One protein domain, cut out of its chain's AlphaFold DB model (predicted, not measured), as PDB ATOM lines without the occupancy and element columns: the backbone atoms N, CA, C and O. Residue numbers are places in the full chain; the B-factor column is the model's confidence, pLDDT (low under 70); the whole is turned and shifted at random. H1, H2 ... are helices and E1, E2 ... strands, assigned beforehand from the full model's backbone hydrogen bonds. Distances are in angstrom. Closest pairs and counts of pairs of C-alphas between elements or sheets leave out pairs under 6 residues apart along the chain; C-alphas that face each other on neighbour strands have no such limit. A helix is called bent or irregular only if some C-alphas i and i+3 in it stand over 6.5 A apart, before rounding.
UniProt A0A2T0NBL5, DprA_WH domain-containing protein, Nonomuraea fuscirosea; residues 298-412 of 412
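What this domain is: This is residues 298 to 412 of the 412 residues of the protein "DprA_WH domain-containing protein" of Nonomuraea fuscirosea (UniProt A0A2T0NBL5). A kinked helix, H1, runs through the middle of the domain, with a small hairpin of two strands, E1 and E2, packed along it by way of E2. H2 and H3 pack on the early part of H1, H5 crosses H1 with its last residues, and H6 folds back from H5 so that residues 407 to 412 stick out. The printed part has 115 residues with six named helices and two named strands, in the order H1 H2 H3 E1 E2 H4 H5 H6; the sheet is antiparallel and the class is mostly helix. The whole is compact by its radius of gyration of the C-alphas, 14.6 A, yet elongated in outline, spanning 47 by 28 by 26 A.

How they stand to each other: E1, residues 358 to 361, and E2, residues 369 to 372, form an antiparallel hairpin, with N 359 and O 371 2.8 A apart and N 369 and O 361 3.0 A apart, both within hydrogen-bond range. Residues 329 to 330 pair antiparallel with residues 369 to 370 of E2. The hub is H1, residues 298 to 314, whose closest C-alphas to E2 are those of Ser 308 and Val 371, 6.0 A. H1 has a kink of 35 degrees near residue 305 and is only just irregular, with C-alphas 308 and 311 6.8 A apart. With residues 300 to 304 alone it touches H2, residues 331 to 337, about perpendicular at 83 degrees; the closest C-alphas are those of Leu 303 and Leu 334, 6.8 A. With residues 300 to 301 alone it touches H3, residues 342 to 354, at 74 degrees, about perpendicular; the closest C-alphas are those of Val 300 and Ala 348, 6.8 A. H5, residues 381 to 395, touches H1 with residues 391 to 395 alone, about perpendicular at 86 degrees; the closest C-alphas are those of Val 306 and Ala 395, 6.1 A. H6, residues 400 to 410, touches residues 389 to 393 of H5 at a steep tilt of 55 degrees, opposite ways; the closest C-alphas are those of Leu 393 and Ala 402, 5.4 A. H4, residues 374 to 378, touches no helix. Every O i to N i+4 pair is within hydrogen-bond range in H2, H3, H5 and H6, against 11 of 13 in H1 and 0 of 1 in H4, where 2 of 2 O i to N i+3 pairs are within range.

Where its parts are: H1 begins at C-alpha 298 (141.888, 167.593, 132.004) and is 21.7 A long; H5 is 20.8 A, H3 18.4 A and H6 15.4 A, ending at C-alpha 410 (163.611, 171.743, 143.423).

The domain as a whole: The C-alphas of Glu 365 and Ala 411, 50.4 A apart, are the two farthest apart. The printed part has no cut, and the link from H1 to H2, 16 residues, is long. Residues 363 to 367 and residue 412 have pLDDT under 70.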
ATOM      1  N   ARG A 298     140.450 167.751 131.753       92.88
ATOM      2  CA  ARG A 298     141.888 167.593 132.004       92.88
ATOM      3  C   ARG A 298     142.277 166.123 132.141       92.88
ATOM      4  O   ARG A 298     143.239 165.709 131.506       92.88
ATOM      5  N   ALA A 299     141.518 165.330 132.899       93.19
ATOM      6  CA  ALA A 299     141.785 163.903 133.074       93.19
ATOM      7  C   ALA A 299     141.737 163.143 131.737       93.19
ATOM      8  O   ALA A 299     142.661 162.400 131.407       93.19
ATOM      9  N   VAL A 300     140.697 163.379 130.931       96.12
ATOM     10  CA  VAL A 300     140.553 162.758 129.606       96.12
ATOM     11  C   VAL A 300     141.653 163.219 128.651       96.12
ATOM     12  O   VAL A 300     142.227 162.388 127.949       96.12
ATOM     13  N   LEU A 301     141.994 164.512 128.642       95.62
ATOM     14  CA  LEU A 301     143.096 165.028 127.830       95.62
ATOM     15  C   LEU A 301     144.421 164.368 128.220       95.62
ATOM     16  O   LEU A 301     145.155 163.930 127.339       95.62
ATOM     17  N   THR A 302     144.710 164.241 129.517       94.88
ATOM     18  CA  THR A 302     145.907 163.549 130.002       94.88
ATOM     19  C   THR A 302     145.945 162.100 129.529       94.88
ATOM     20  O   THR A 302     146.976 161.686 129.010       94.88
ATOM     21  N   LEU A 303     144.842 161.347 129.622       94.88
ATOM     22  CA  LEU A 303     144.787 159.973 129.105       94.88
ATOM     23  C   LEU A 303     145.091 159.919 127.602       94.88
ATOM     24  O   LEU A 303     145.948 159.145 127.181       94.88
ATOM     25  N   VAL A 304     144.467 160.784 126.796       96.06
ATOM     26  CA  VAL A 304     144.770 160.867 125.356       96.06
ATOM     27  C   VAL A 304     146.256 161.153 125.136       96.06
ATOM     28  O   VAL A 304     146.888 160.481 124.326       96.06
ATOM     29  N   LEU A 305     146.856 162.100 125.861       95.94
ATOM     30  CA  LEU A 305     148.281 162.420 125.721       95.94
ATOM     31  C   LEU A 305     149.198 161.278 126.174       95.94
ATOM     32  O   LEU A 305     150.229 161.048 125.550       95.94
ATOM     33  N   VAL A 306     148.846 160.532 127.219       93.81
ATOM     34  CA  VAL A 306     149.646 159.383 127.665       93.81
ATOM     35  C   VAL A 306     149.704 158.322 126.568       93.81
ATOM     36  O   VAL A 306     150.795 157.922 126.162       93.81
ATOM     37  N   HIS A 307     148.551 157.924 126.035       93.38
ATOM     38  CA  HIS A 307     148.471 156.831 125.065       93.38
ATOM     39  C   HIS A 307     148.888 157.233 123.645       93.38
ATOM     40  O   HIS A 307     149.447 156.414 122.922       93.38
ATOM     41  N   SER A 308     148.665 158.485 123.238       94.25
ATOM     42  CA  SER A 308     149.066 158.954 121.904       94.25
ATOM     43  C   SER A 308     150.467 159.557 121.865       94.25
ATOM     44  O   SER A 308     151.089 159.551 120.810       94.25
ATOM     45  N   VAL A 309     151.003 160.084 122.966       94.31
ATOM     46  CA  VAL A 309     152.279 160.823 122.952       94.31
ATOM     47  C   VAL A 309     153.313 160.190 123.874       94.31
ATOM     48  O   VAL A 309     154.412 159.886 123.415       94.31
ATOM     49  N   ALA A 310     152.994 159.981 125.154       91.81
ATOM     50  CA  ALA A 310     153.981 159.528 126.136       91.81
ATOM     51  C   ALA A 310     154.497 158.117 125.835       91.81
ATOM     52  O   ALA A 310     155.708 157.922 125.741       91.81
ATOM     53  N   ILE A 311     153.580 157.159 125.655       90.06
ATOM     54  CA  ILE A 311     153.909 155.755 125.384       90.06
ATOM     55  C   ILE A 311     154.650 155.625 124.040       90.06
ATOM     56  O   ILE A 311     155.791 155.163 124.063       90.06
ATOM     57  N   PRO A 312     154.131 156.135 122.900       92.31
ATOM     58  CA  PRO A 312     154.849 156.029 121.629       92.31
ATOM     59  C   PRO A 312     156.223 156.704 121.647       92.31
ATOM     60  O   PRO A 312     157.160 156.225 121.014       92.31
ATOM     61  N   ARG A 313     156.389 157.808 122.385       91.31
ATOM     62  CA  ARG A 313     157.701 158.453 122.530       91.31
ATOM     63  C   ARG A 313     158.670 157.609 123.356       91.31
ATOM     64  O   ARG A 313     159.833 157.508 122.980       91.31
ATOM     65  N   ALA A 314     158.212 157.005 124.452       88.25
ATOM     66  CA  ALA A 314     159.033 156.102 125.260       88.25
ATOM     67  C   ALA A 314     159.478 154.857 124.468       88.25
ATOM     68  O   ALA A 314     160.575 154.351 124.686       88.25
ATOM     69  N   GLU A 315     158.661 154.416 123.511       91.12
ATOM     70  CA  GLU A 315     158.960 153.323 122.577       91.12
ATOM     71  C   GLU A 315     159.815 153.755 121.368       91.12
ATOM     72  O   GLU A 315     160.176 152.927 120.535       91.12
ATOM     73  N   GLY A 316     160.154 155.045 121.249       91.06
ATOM     74  CA  GLY A 316     160.943 155.583 120.136       91.06
ATOM     75  C   GLY A 316     160.172 155.758 118.821       91.06
ATOM     76  O   GLY A 316     160.783 156.020 117.786       91.06
ATOM     77  N   LEU A 317     158.841 155.642 118.844       92.44
ATOM     78  CA  LEU A 317     157.961 155.785 117.677       92.44
ATOM     79  C   LEU A 317     157.618 157.249 117.357       92.44
ATOM     80  O   LEU A 317     157.234 157.568 116.232       92.44
ATOM     81  N   LEU A 318     157.774 158.151 118.330       91.62
ATOM     82  CA  LEU A 318     157.484 159.576 118.185       91.62
ATOM     83  C   LEU A 318     158.721 160.428 118.527       91.62
ATOM     84  O   LEU A 318     159.305 160.231 119.593       91.62
ATOM     85  N   PRO A 319     159.106 161.417 117.694       86.50
ATOM     86  CA  PRO A 319     160.201 162.330 118.018       86.50
ATOM     87  C   PRO A 319     159.958 163.122 119.312       86.50
ATOM     88  O   PRO A 319     158.816 163.449 119.653       86.50
ATOM     89  N   GLU A 320     161.040 163.499 119.997       76.81
ATOM     90  CA  GLU A 320     160.989 164.165 121.310       76.81
ATOM     91  C   GLU A 320     160.166 165.467 121.299       76.81
ATOM     92  O   GLU A 320     159.327 165.680 122.172       76.81
ATOM     93  N   ASP A 321     160.309 166.282 120.250       77.88
ATOM     94  CA  ASP A 321     159.631 167.580 120.121       77.88
ATOM     95  C   ASP A 321     158.282 167.534 119.375       77.88
ATOM     96  O   ASP A 321     157.620 168.573 119.216       77.88
ATOM     97  N   SER A 322     157.862 166.358 118.890       84.31
ATOM     98  CA  SER A 322     156.628 166.222 118.107       84.31
ATOM     99  C   SER A 322     155.421 165.984 119.001       84.31
ATOM    100  O   SER A 322     155.367 164.992 119.716       84.31
ATOM    101  N   TRP A 323     154.416 166.852 118.904       88.12
ATOM    102  CA  TRP A 323     153.103 166.661 119.536       88.12
ATOM    103  C   TRP A 323     152.037 166.176 118.550       88.12
ATOM    104  O   TRP A 323     150.911 165.900 118.948       88.12
ATOM    105  N   LEU A 324     152.393 166.044 117.271       83.25
ATOM    106  CA  LEU A 324     151.551 165.412 116.269       83.25
ATOM    107  C   LEU A 324     151.800 163.914 116.293       83.25
ATOM    108  O   LEU A 324     152.801 163.439 115.752       83.25
ATOM    109  N   SER A 325     150.896 163.191 116.940       86.88
ATOM    110  CA  SER A 325     150.985 161.743 117.009       86.88
ATOM    111  C   SER A 325     150.178 161.075 115.897       86.88
ATOM    112  O   SER A 325     148.989 161.373 115.757       86.88
ATOM    113  N   PRO A 326     150.775 160.131 115.146       88.94
ATOM    114  CA  PRO A 326     150.035 159.229 114.273       88.94
ATOM    115  C   PRO A 326     149.408 158.047 115.037       88.94
ATOM    116  O   PRO A 326     148.791 157.195 114.407       88.94
ATOM    117  N   HIS A 327     149.565 157.972 116.364       91.56
ATOM    118  CA  HIS A 327     149.095 156.872 117.208       91.56
ATOM    119  C   HIS A 327     147.811 157.284 117.948       91.56
ATOM    120  O   HIS A 327     147.885 157.934 118.996       91.56
ATOM    121  N   PRO A 328     146.617 156.970 117.415       93.94
ATOM    122  CA  PRO A 328     145.365 157.329 118.065       93.94
ATOM    123  C   PRO A 328     145.151 156.520 119.345       93.94
ATOM    124  O   PRO A 328     145.413 155.325 119.389       93.94
ATOM    125  N   THR A 329     144.603 157.165 120.375       94.69
ATOM    126  CA  THR A 329     144.095 156.497 121.578       94.69
ATOM    127  C   THR A 329     142.681 155.974 121.308       94.69
ATOM    128  O   THR A 329     141.777 156.796 121.102       94.69
ATOM    129  N   PRO A 330     142.443 154.649 121.284       92.31
ATOM    130  CA  PRO A 330     141.113 154.095 121.043       92.31
ATOM    131  C   PRO A 330     140.131 154.462 122.159       92.31
ATOM    132  O   PRO A 330     140.514 154.586 123.325       92.31
ATOM    133  N   VAL A 331     138.840 154.589 121.833       90.38
ATOM    134  CA  VAL A 331     137.820 154.922 122.848       90.38
ATOM    135  C   VAL A 331     137.701 153.843 123.921       90.38
ATOM    136  O   VAL A 331     137.477 154.161 125.085       90.38
ATOM    137  N   ASP A 332     137.885 152.577 123.546       89.94
ATOM    138  CA  ASP A 332     137.826 151.466 124.495       89.94
ATOM    139  C   ASP A 332     138.989 151.515 125.485       89.94
ATOM    140  O   ASP A 332     138.811 151.175 126.650       89.94
ATOM    141  N   GLU A 333     140.145 152.025 125.061       92.00
ATOM    142  CA  GLU A 333     141.283 152.241 125.950       92.00
ATOM    143  C   GLU A 333     140.988 153.355 126.962       92.00
ATOM    144  O   GLU A 333     141.187 153.182 128.164       92.00
ATOM    145  N   LEU A 334     140.385 154.462 126.511       92.88
ATOM    146  CA  LEU A 334     139.921 155.521 127.415       92.88
ATOM    147  C   LEU A 334     138.898 154.996 128.429       92.88
ATOM    148  O   LEU A 334     138.966 155.352 129.603       92.88
ATOM    149  N   ARG A 335     137.969 154.135 127.994       92.19
ATOM    150  CA  ARG A 335     136.946 153.524 128.860       92.19
ATOM    151  C   ARG A 335     137.538 152.584 129.907       92.19
ATOM    152  O   ARG A 335     136.984 152.497 130.996       92.19
ATOM    153  N   ARG A 336     138.641 151.895 129.599       93.19
ATOM    154  CA  ARG A 336     139.339 151.015 130.554       93.19
ATOM    155  C   ARG A 336     140.067 151.793 131.646       93.19
ATOM    156  O   ARG A 336     140.122 151.322 132.777       93.19
ATOM    157  N   HIS A 337     140.639 152.947 131.305       91.00
ATOM    158  CA  HIS A 337     141.526 153.695 132.203       91.00
ATOM    159  C   HIS A 337     140.870 154.885 132.907       91.00
ATOM    160  O   HIS A 337     141.419 155.397 133.883       91.00
ATOM    161  N   THR A 338     139.702 155.334 132.449       91.31
ATOM    162  CA  THR A 338     138.963 156.409 133.114       91.31
ATOM    163  C   THR A 338     138.163 155.902 134.314       91.31
ATOM    164  O   THR A 338     137.623 154.799 134.306       91.31
ATOM    165  N   GLN A 339     138.030 156.751 135.334       91.62
ATOM    166  CA  GLN A 339     137.075 156.564 136.435       91.62
ATOM    167  C   GLN A 339     135.764 157.333 136.202       91.62
ATOM    168  O   GLN A 339     134.854 157.277 137.027       91.62
ATOM    169  N   LEU A 340     135.669 158.076 135.097       93.25
ATOM    170  CA  LEU A 340     134.492 158.869 134.768       93.25
ATOM    171  C   LEU A 340     133.356 157.977 134.245       93.25
ATOM    172  O   LEU A 340     133.610 157.050 133.467       93.25
ATOM    173  N   PRO A 341     132.091 158.291 134.570       94.25
ATOM    174  CA  PRO A 341     130.941 157.720 133.882       94.25
ATOM    175  C   PRO A 341     131.028 157.928 132.361       94.25
ATOM    176  O   PRO A 341     131.510 158.958 131.887       94.25
ATOM    177  N   ILE A 342     130.487 156.985 131.580       91.69
ATOM    178  CA  ILE A 342     130.562 157.012 130.104       91.69
ATOM    179  C   ILE A 342     130.021 158.330 129.529       91.69
ATOM    180  O   ILE A 342     130.653 158.928 128.661       91.69
ATOM    181  N   GLY A 343     128.887 158.820 130.042       91.75
ATOM    182  CA  GLY A 343     128.300 160.080 129.575       91.75
ATOM    183  C   GLY A 343     129.192 161.300 129.832       91.75
ATOM    184  O   GLY A 343     129.222 162.222 129.017       91.75
ATOM    185  N   GLU A 344     129.955 161.292 130.926       94.25
ATOM    186  CA  GLU A 344     130.892 162.361 131.274       94.25
ATOM    187  C   GLU A 344     132.171 162.287 130.432       94.25
ATOM    188  O   GLU A 344     132.630 163.312 129.928       94.25
ATOM    189  N   LEU A 345     132.689 161.080 130.174       94.75
ATOM    190  CA  LEU A 345     133.772 160.854 129.212       94.75
ATOM    191  C   LEU A 345     133.397 161.389 127.820       94.75
ATOM    192  O   LEU A 345     134.165 162.123 127.200       94.75
ATOM    193  N   GLU A 346     132.209 161.045 127.320       92.25
ATOM    194  CA  GLU A 346     131.735 161.487 126.004       92.25
ATOM    195  C   GLU A 346     131.480 163.000 125.951       92.25
ATOM    196  O   GLU A 346     131.709 163.639 124.918       92.25
ATOM    197  N   ALA A 347     131.025 163.603 127.052       90.12
ATOM    198  CA  ALA A 347     130.928 165.054 127.177       90.12
ATOM    199  C   ALA A 347     132.315 165.712 127.107       90.12
ATOM    200  O   ALA A 347     132.516 166.575 126.255       90.12
ATOM    201  N   ALA A 348     133.282 165.238 127.896       93.25
ATOM    202  CA  ALA A 348     134.651 165.748 127.905       93.25
ATOM    203  C   ALA A 348     135.339 165.609 126.535       93.25
ATOM    204  O   ALA A 348     135.924 166.568 126.036       93.25
ATOM    205  N   LEU A 349     135.216 164.456 125.866       93.69
ATOM    206  CA  LEU A 349     135.759 164.252 124.516       93.69
ATOM    207  C   LEU A 349     135.150 165.221 123.498       93.69
ATOM    208  O   LEU A 349     135.857 165.724 122.622       93.69
ATOM    209  N   ARG A 350     133.847 165.511 123.603       88.81
ATOM    210  CA  ARG A 350     133.209 166.529 122.761       88.81
ATOM    211  C   ARG A 350     133.749 167.921 123.075       88.81
ATOM    212  O   ARG A 350     134.131 168.600 122.124       88.81
ATOM    213  N   SER A 351     133.824 168.329 124.341       87.50
ATOM    214  CA  SER A 351     134.370 169.636 124.742       87.50
ATOM    215  C   SER A 351     135.804 169.830 124.239       87.50
ATOM    216  O   SER A 351     136.105 170.815 123.566       87.50
ATOM    217  N   LEU A 352     136.680 168.845 124.461       92.19
ATOM    218  CA  LEU A 352     138.081 168.884 124.031       92.19
ATOM    219  C   LEU A 352     138.230 168.958 122.505       92.19
ATOM    220  O   LEU A 352     139.101 169.673 122.004       92.19
ATOM    221  N   ARG A 353     137.374 168.251 121.754       90.31
ATOM    222  CA  ARG A 353     137.327 168.362 120.288       90.31
ATOM    223  C   ARG A 353     136.909 169.755 119.840       90.31
ATOM    224  O   ARG A 353     137.522 170.302 118.930       90.31
ATOM    225  N   HIS A 354     135.895 170.331 120.478       82.75
ATOM    226  CA  HIS A 354     135.430 171.684 120.169       82.75
ATOM    227  C   HIS A 354     136.491 172.742 120.477       82.75
ATOM    228  O   HIS A 354     136.638 173.697 119.720       82.75
ATOM    229  N   ALA A 355     137.285 172.536 121.528       84.62
ATOM    230  CA  ALA A 355     138.437 173.375 121.843       84.62
ATOM    231  C   ALA A 355     139.632 173.168 120.883       84.62
ATOM    232  O   ALA A 355     140.605 173.922 120.933       84.62
ATOM    233  N   GLY A 356     139.596 172.150 120.013       88.38
ATOM    234  CA  GLY A 356     140.712 171.775 119.138       88.38
ATOM    235  C   GLY A 356     141.911 171.181 119.887       88.38
ATOM    236  O   GLY A 356     143.016 171.147 119.346       88.38
ATOM    237  N   LEU A 357     141.715 170.742 121.134       92.12
ATOM    238  CA  LEU A 357     142.749 170.100 121.950       92.12
ATOM    239  C   LEU A 357     142.939 168.632 121.568       92.12
ATOM    240  O   LEU A 357     144.033 168.103 121.723       92.12
ATOM    241  N   ILE A 358     141.912 167.983 121.020       94.12
ATOM    242  CA  ILE A 358     142.031 166.640 120.445       94.12
ATOM    243  C   ILE A 358     141.394 166.590 119.056       94.12
ATOM    244  O   ILE A 358     140.388 167.251 118.792       94.12
ATOM    245  N   GLY A 359     141.972 165.783 118.173       90.81
ATOM    246  CA  GLY A 359     141.388 165.376 116.900       90.81
ATOM    247  C   GLY A 359     140.835 163.957 116.992       90.81
ATOM    248  O   GLY A 359     141.324 163.148 117.777       90.81
ATOM    249  N   GLN A 360     139.818 163.644 116.188       89.62
ATOM    250  CA  GLN A 360     139.344 162.270 116.019       89.62
ATOM    251  C   GLN A 360     139.844 161.733 114.681       89.62
ATOM    252  O   GLN A 360     139.512 162.278 113.629       89.62
ATOM    253  N   VAL A 361     140.603 160.645 114.726       88.38
ATOM    254  CA  VAL A 361     141.024 159.903 113.540       88.38
ATOM    255  C   VAL A 361     140.017 158.785 113.321       88.38
ATOM    256  O   VAL A 361     139.803 157.945 114.195       88.38
ATOM    257  N   LYS A 362     139.368 158.784 112.156       78.62
ATOM    258  CA  LYS A 362     138.554 157.648 111.722       78.62
ATOM    259  C   LYS A 362     139.496 156.631 111.091       78.62
ATOM    260  O   LYS A 362     140.086 156.928 110.058       78.62
ATOM    261  N   ALA A 363     139.642 155.467 111.708       63.97
ATOM    262  CA  ALA A 363     140.182 154.307 111.019       63.97
ATOM    263  C   ALA A 363     139.005 153.592 110.335       63.97
ATOM    264  O   ALA A 363     137.890 153.656 110.844       63.97
ATOM    265  N   GLY A 364     139.214 153.039 109.137       63.97
ATOM    266  CA  GLY A 364     138.153 152.444 108.314       63.97
ATOM    267  C   GLY A 364     137.420 151.297 109.018       63.97
ATOM    268  O   GLY A 364     136.365 151.513 109.603       63.97
ATOM    269  N   GLU A 365     137.963 150.079 108.933       49.28
ATOM    270  CA  GLU A 365     137.418 148.887 109.612       49.28
ATOM    271  C   GLU A 365     137.895 148.751 111.072       49.28
ATOM    272  O   GLU A 365     137.265 148.056 111.867       49.28
ATOM    273  N   GLU A 366     138.980 149.431 111.453       56.50
ATOM    274  CA  GLU A 366     139.459 149.484 112.837       56.50
ATOM    275  C   GLU A 366     138.697 150.532 113.661       56.50
ATOM    276  O   GLU A 366     138.229 151.552 113.147       56.50
ATOM    277  N   ALA A 367     138.617 150.316 114.976       62.25
ATOM    278  CA  ALA A 367     138.095 151.321 115.891       62.25
ATOM    279  C   ALA A 367     138.986 152.575 115.830       62.25
ATOM    280  O   ALA A 367     140.137 152.556 116.260       62.25
ATOM    281  N   GLY A 368     138.455 153.673 115.280       80.12
ATOM    282  CA  GLY A 368     139.126 154.973 115.301       80.12
ATOM    283  C   GLY A 368     139.465 155.443 116.724       80.12
ATOM    284  O   GLY A 368     139.068 154.846 117.726       80.12
ATOM    285  N   GLY A 369     140.164 156.568 116.839       92.38
ATOM    286  CA  GLY A 369     140.587 157.066 118.145       92.38
ATOM    287  C   GLY A 369     140.913 158.548 118.161       92.38
ATOM    288  O   GLY A 369     140.596 159.287 117.224       92.38
ATOM    289  N   TYR A 370     141.520 158.984 119.257       94.94
ATOM    290  CA  TYR A 370     141.796 160.388 119.529       94.94
ATOM    291  C   TYR A 370     143.296 160.664 119.534       94.94
ATOM    292  O   TYR A 370     144.076 159.903 120.098       94.94
ATOM    293  N   VAL A 371     143.686 161.768 118.910       94.81
ATOM    294  CA  VAL A 371     145.067 162.270 118.849       94.81
ATOM    295  C   VAL A 371     145.107 163.710 119.362       94.81
ATOM    296  O   VAL A 371     144.050 164.349 119.433       94.81
ATOM    297  N   PRO A 372     146.285 164.263 119.698       94.81
ATOM    298  CA  PRO A 372     146.408 165.679 120.018       94.81
ATOM    299  C   PRO A 372     145.906 166.538 118.854       94.81
ATOM    300  O   PRO A 372     146.131 166.227 117.684       94.81
ATOM    301  N   GLY A 373     145.178 167.599 119.181       92.06
ATOM    302  CA  GLY A 373     144.594 168.506 118.204       92.06
ATOM    303  C   GLY A 373     145.515 169.674 117.823       92.06
ATOM    304  O   GLY A 373     146.601 169.842 118.388       92.06
ATOM    305  N   PRO A 374     145.070 170.537 116.897       90.38
ATOM    306  CA  PRO A 374     145.873 171.633 116.349       90.38
ATOM    307  C   PRO A 374     146.359 172.661 117.383       90.38
ATOM    308  O   PRO A 374     147.359 173.341 117.150       90.38
ATOM    309  N   GLN A 375     145.721 172.772 118.556       91.19
ATOM    310  CA  GLN A 375     146.180 173.695 119.608       91.19
ATOM    311  C   GLN A 375     147.610 173.394 120.088       91.19
ATOM    312  O   GLN A 375     148.316 174.304 120.521       91.19
ATOM    313  N   PHE A 376     148.087 172.152 119.953       92.88
ATOM    314  CA  PHE A 376     149.445 171.774 120.351       92.88
ATOM    315  C   PHE A 376     150.534 172.405 119.469       92.88
ATOM    316  O   PHE A 376     151.662 172.593 119.930       92.88
ATOM    317  N   HIS A 377     150.204 172.837 118.246       92.19
ATOM    318  CA  HIS A 377     151.111 173.642 117.419       92.19
ATOM    319  C   HIS A 377     151.416 175.008 118.021       92.19
ATOM    320  O   HIS A 377     152.458 175.597 117.736       92.19
ATOM    321  N   ARG A 378     150.513 175.514 118.856       93.81
ATOM    322  CA  ARG A 378     150.570 176.866 119.409       93.81
ATOM    323  C   ARG A 378     151.336 176.926 120.730       93.81
ATOM    324  O   ARG A 378     151.402 177.984 121.348       93.81
ATOM    325  N   LEU A 379     151.922 175.812 121.168       94.19
ATOM    326  CA  LEU A 379     152.793 175.773 122.337       94.19
ATOM    327  C   LEU A 379     154.194 176.281 121.976       94.19
ATOM    328  O   LEU A 379     154.850 175.772 121.057       94.19
ATOM    329  N   THR A 380     154.689 177.247 122.749       94.94
ATOM    330  CA  THR A 380     156.089 177.683 122.669       94.94
ATOM    331  C   THR A 380     157.027 176.502 122.962       94.94
ATOM    332  O   THR A 380     156.619 175.511 123.582       94.94
ATOM    333  N   PRO A 381     158.308 176.561 122.559       92.62
ATOM    334  CA  PRO A 381     159.276 175.536 122.941       92.62
ATOM    335  C   PRO A 381     159.361 175.316 124.460       92.62
ATOM    336  O   PRO A 381     159.492 174.180 124.909       92.62
ATOM    337  N   ALA A 382     159.246 176.374 125.272       92.62
ATOM    338  CA  ALA A 382     159.260 176.236 126.727       92.62
ATOM    339  C   ALA A 382     157.968 175.601 127.261       92.62
ATOM    340  O   ALA A 382     158.046 174.706 128.102       92.62
ATOM    341  N   ALA A 383     156.798 175.984 126.739       92.69
ATOM    342  CA  ALA A 383     155.527 175.362 127.093       92.69
ATOM    343  C   ALA A 383     155.486 173.869 126.729       92.69
ATOM    344  O   ALA A 383     155.064 173.063 127.555       92.69
ATOM    345  N   ARG A 384     156.000 173.484 125.550       91.94
ATOM    346  CA  ARG A 384     156.140 172.072 125.147       91.94
ATOM    347  C   ARG A 384     157.013 171.285 126.116       91.94
ATOM    348  O   ARG A 384     156.609 170.212 126.547       91.94
ATOM    349  N   ARG A 385     158.172 171.827 126.504       90.69
ATOM    350  CA  ARG A 385     159.053 171.181 127.491       90.69
ATOM    351  C   ARG A 385     158.383 171.031 128.855       90.69
ATOM    352  O   ARG A 385     158.451 169.955 129.434       90.69
ATOM    353  N   ARG A 386     157.705 172.072 129.356       91.31
ATOM    354  CA  ARG A 386     156.955 171.992 130.624       91.31
ATOM    355  C   ARG A 386     155.869 170.922 130.563       91.31
ATOM    356  O   ARG A 386     155.787 170.097 131.461       91.31
ATOM    357  N   LEU A 387     155.079 170.900 129.490       91.69
ATOM    358  CA  LEU A 387     154.033 169.897 129.314       91.69
ATOM    359  C   LEU A 387     154.611 168.481 129.186       91.69
ATOM    360  O   LEU A 387     154.024 167.535 129.699       91.69
ATOM    361  N   GLN A 388     155.779 168.337 128.557       90.75
ATOM    362  CA  GLN A 388     156.486 167.062 128.489       90.75
ATOM    363  C   GLN A 388     156.924 166.568 129.871       90.75
ATOM    364  O   GLN A 388     156.772 165.388 130.172       90.75
ATOM    365  N   GLU A 389     157.442 167.456 130.720       91.50
ATOM    366  CA  GLU A 389     157.765 167.122 132.108       91.50
ATOM    367  C   GLU A 389     156.526 166.663 132.885       91.50
ATOM    368  O   GLU A 389     156.580 165.618 133.527       91.50
ATOM    369  N   GLU A 390     155.405 167.387 132.786       91.31
ATOM    370  CA  GLU A 390     154.141 166.974 133.421       91.31
ATOM    371  C   GLU A 390     153.679 165.603 132.926       91.31
ATOM    372  O   GLU A 390     153.238 164.764 133.709       91.31
ATOM    373  N   LEU A 391     153.817 165.340 131.626       90.81
ATOM    374  CA  LEU A 391     153.404 164.077 131.033       90.81
ATOM    375  C   LEU A 391     154.278 162.903 131.500       90.81
ATOM    376  O   LEU A 391     153.757 161.818 131.741       90.81
ATOM    377  N   ILE A 392     155.584 163.121 131.683       89.50
ATOM    378  CA  ILE A 392     156.494 162.137 132.291       89.50
ATOM    379  C   ILE A 392     156.057 161.823 133.725       89.50
ATOM    380  O   ILE A 392     155.972 160.652 134.097       89.50
ATOM    381  N   LEU A 393     155.763 162.857 134.520       90.06
ATOM    382  CA  LEU A 393     155.308 162.695 135.902       90.06
ATOM    383  C   LEU A 393     153.964 161.954 135.971       90.06
ATOM    384  O   LEU A 393     153.780 161.119 136.851       90.06
ATOM    385  N   ALA A 394     153.056 162.213 135.028       87.12
ATOM    386  CA  ALA A 394     151.758 161.551 134.951       87.12
ATOM    387  C   ALA A 394     151.852 160.083 134.495       87.12
ATOM    388  O   ALA A 394     151.191 159.223 135.070       87.12
ATOM    389  N   ALA A 395     152.659 159.785 133.471       86.81
ATOM    390  CA  ALA A 395     152.751 158.445 132.887       86.81
ATOM    391  C   ALA A 395     153.617 157.481 133.714       86.81
ATOM    392  O   ALA A 395     153.378 156.275 133.717       86.81
ATOM    393  N   GLY A 396     154.639 157.995 134.403       85.12
ATOM    394  CA  GLY A 396     155.617 157.179 135.120       85.12
ATOM    395  C   GLY A 396     156.240 157.913 136.306       85.12
ATOM    396  O   GLY A 396     157.447 158.174 136.272       85.12
ATOM    397  N   PRO A 397     155.471 158.207 137.374       86.69
ATOM    398  CA  PRO A 397     155.932 159.019 138.507       86.69
ATOM    399  C   PRO A 397     157.135 158.419 139.248       86.69
ATOM    400  O   PRO A 397     157.935 159.149 139.824       86.69
ATOM    401  N   ASN A 398     157.296 157.094 139.194       90.44
ATOM    402  CA  ASN A 398     158.361 156.362 139.888       90.44
ATOM    403  C   ASN A 398     159.565 156.035 138.987       90.44
ATOM    404  O   ASN A 398     160.394 155.195 139.334       90.44
ATOM    405  N   THR A 399     159.656 156.643 137.803       88.81
ATOM    406  CA  THR A 399     160.773 156.408 136.878       88.81
ATOM    407  C   THR A 399     161.994 157.272 137.234       88.81
ATOM    408  O   THR A 399     161.837 158.365 137.783       88.81
ATOM    409  N   PRO A 400     163.225 156.860 136.866       90.19
ATOM    410  CA  PRO A 400     164.416 157.703 137.032       90.19
ATOM    411  C   PRO A 400     164.289 159.066 136.337       90.19
ATOM    412  O   PRO A 400     164.789 160.075 136.834       90.19
ATOM    413  N   LEU A 401     163.578 159.110 135.204       86.81
ATOM    414  CA  LEU A 401     163.313 160.341 134.469       86.81
ATOM    415  C   LEU A 401     162.404 161.293 135.263       86.81
ATOM    416  O   LEU A 401     162.703 162.482 135.345       86.81
ATOM    417  N   ALA A 402     161.347 160.779 135.900       90.31
ATOM    418  CA  ALA A 402     160.493 161.560 136.795       90.31
ATOM    419  C   ALA A 402     161.274 162.109 138.003       90.31
ATOM    420  O   ALA A 402     161.169 163.296 138.316       90.31
ATOM    421  N   ALA A 403     162.134 161.292 138.619       91.94
ATOM    422  CA  ALA A 403     163.009 161.742 139.705       91.94
ATOM    423  C   ALA A 403     163.944 162.885 139.261       91.94
ATOM    424  O   ALA A 403     164.094 163.880 139.974       91.94
ATOM    425  N   ALA A 404     164.520 162.796 138.056       91.62
ATOM    426  CA  ALA A 404     165.365 163.848 137.492       91.62
ATOM    427  C   ALA A 404     164.593 165.157 137.227       91.62
ATOM    428  O   ALA A 404     165.122 166.247 137.465       91.62
ATOM    429  N   VAL A 405     163.339 165.071 136.766       90.69
ATOM    430  CA  VAL A 405     162.453 166.237 136.599       90.69
ATOM    431  C   VAL A 405     162.198 166.923 137.945       90.69
ATOM    432  O   VAL A 405     162.381 168.137 138.052       90.69
ATOM    433  N   LEU A 406     161.837 166.162 138.984       91.75
ATOM    434  CA  LEU A 406     161.567 166.697 140.326       91.75
ATOM    435  C   LEU A 406     162.809 167.341 140.961       91.75
ATOM    436  O   LEU A 406     162.722 168.437 141.521       91.75
ATOM    437  N   ALA A 407     163.976 166.709 140.817       91.69
ATOM    438  CA  ALA A 407     165.244 167.258 141.292       91.69
ATOM    439  C   ALA A 407     165.573 168.602 140.617       91.69
ATOM    440  O   ALA A 407     165.912 169.569 141.297       91.69
ATOM    441  N   ARG A 408     165.400 168.701 139.290       90.06
ATOM    442  CA  ARG A 408     165.620 169.951 138.541       90.06
ATOM    443  C   ARG A 408     164.668 171.070 138.969       90.06
ATOM    444  O   ARG A 408     165.075 172.228 138.974       90.06
ATOM    445  N   ARG A 409     163.413 170.744 139.292       88.06
ATOM    446  CA  ARG A 409     162.424 171.726 139.772       88.06
ATOM    447  C   ARG A 409     162.742 172.241 141.168       88.06
ATOM    448  O   ARG A 409     162.554 173.418 141.404       88.06
ATOM    449  N   SER A 410     163.255 171.380 142.043       85.44
ATOM    450  CA  SER A 410     163.611 171.743 143.423       85.44
ATOM    451  C   SER A 410     164.882 172.601 143.519       85.44
ATOM    452  O   SER A 410     165.143 173.198 144.556       85.44
ATOM    453  N   ALA A 411     165.695 172.626 142.457       80.56
ATOM    454  CA  ALA A 411     166.921 173.421 142.366       80.56
ATOM    455  C   ALA A 411     166.713 174.821 141.749       80.56
ATOM    456  O   ALA A 411     167.670 175.591 141.667       80.56
ATOM    457  N   LYS A 412     165.502 175.118 141.268       69.12
ATOM    458  CA  LYS A 412     165.073 176.445 140.809       69.12
ATOM    459  C   LYS A 412     164.279 177.121 141.911       69.12
ATOM    460  O   LYS A 412     164.386 178.362 141.986       69.12
TER     461      LYS A 412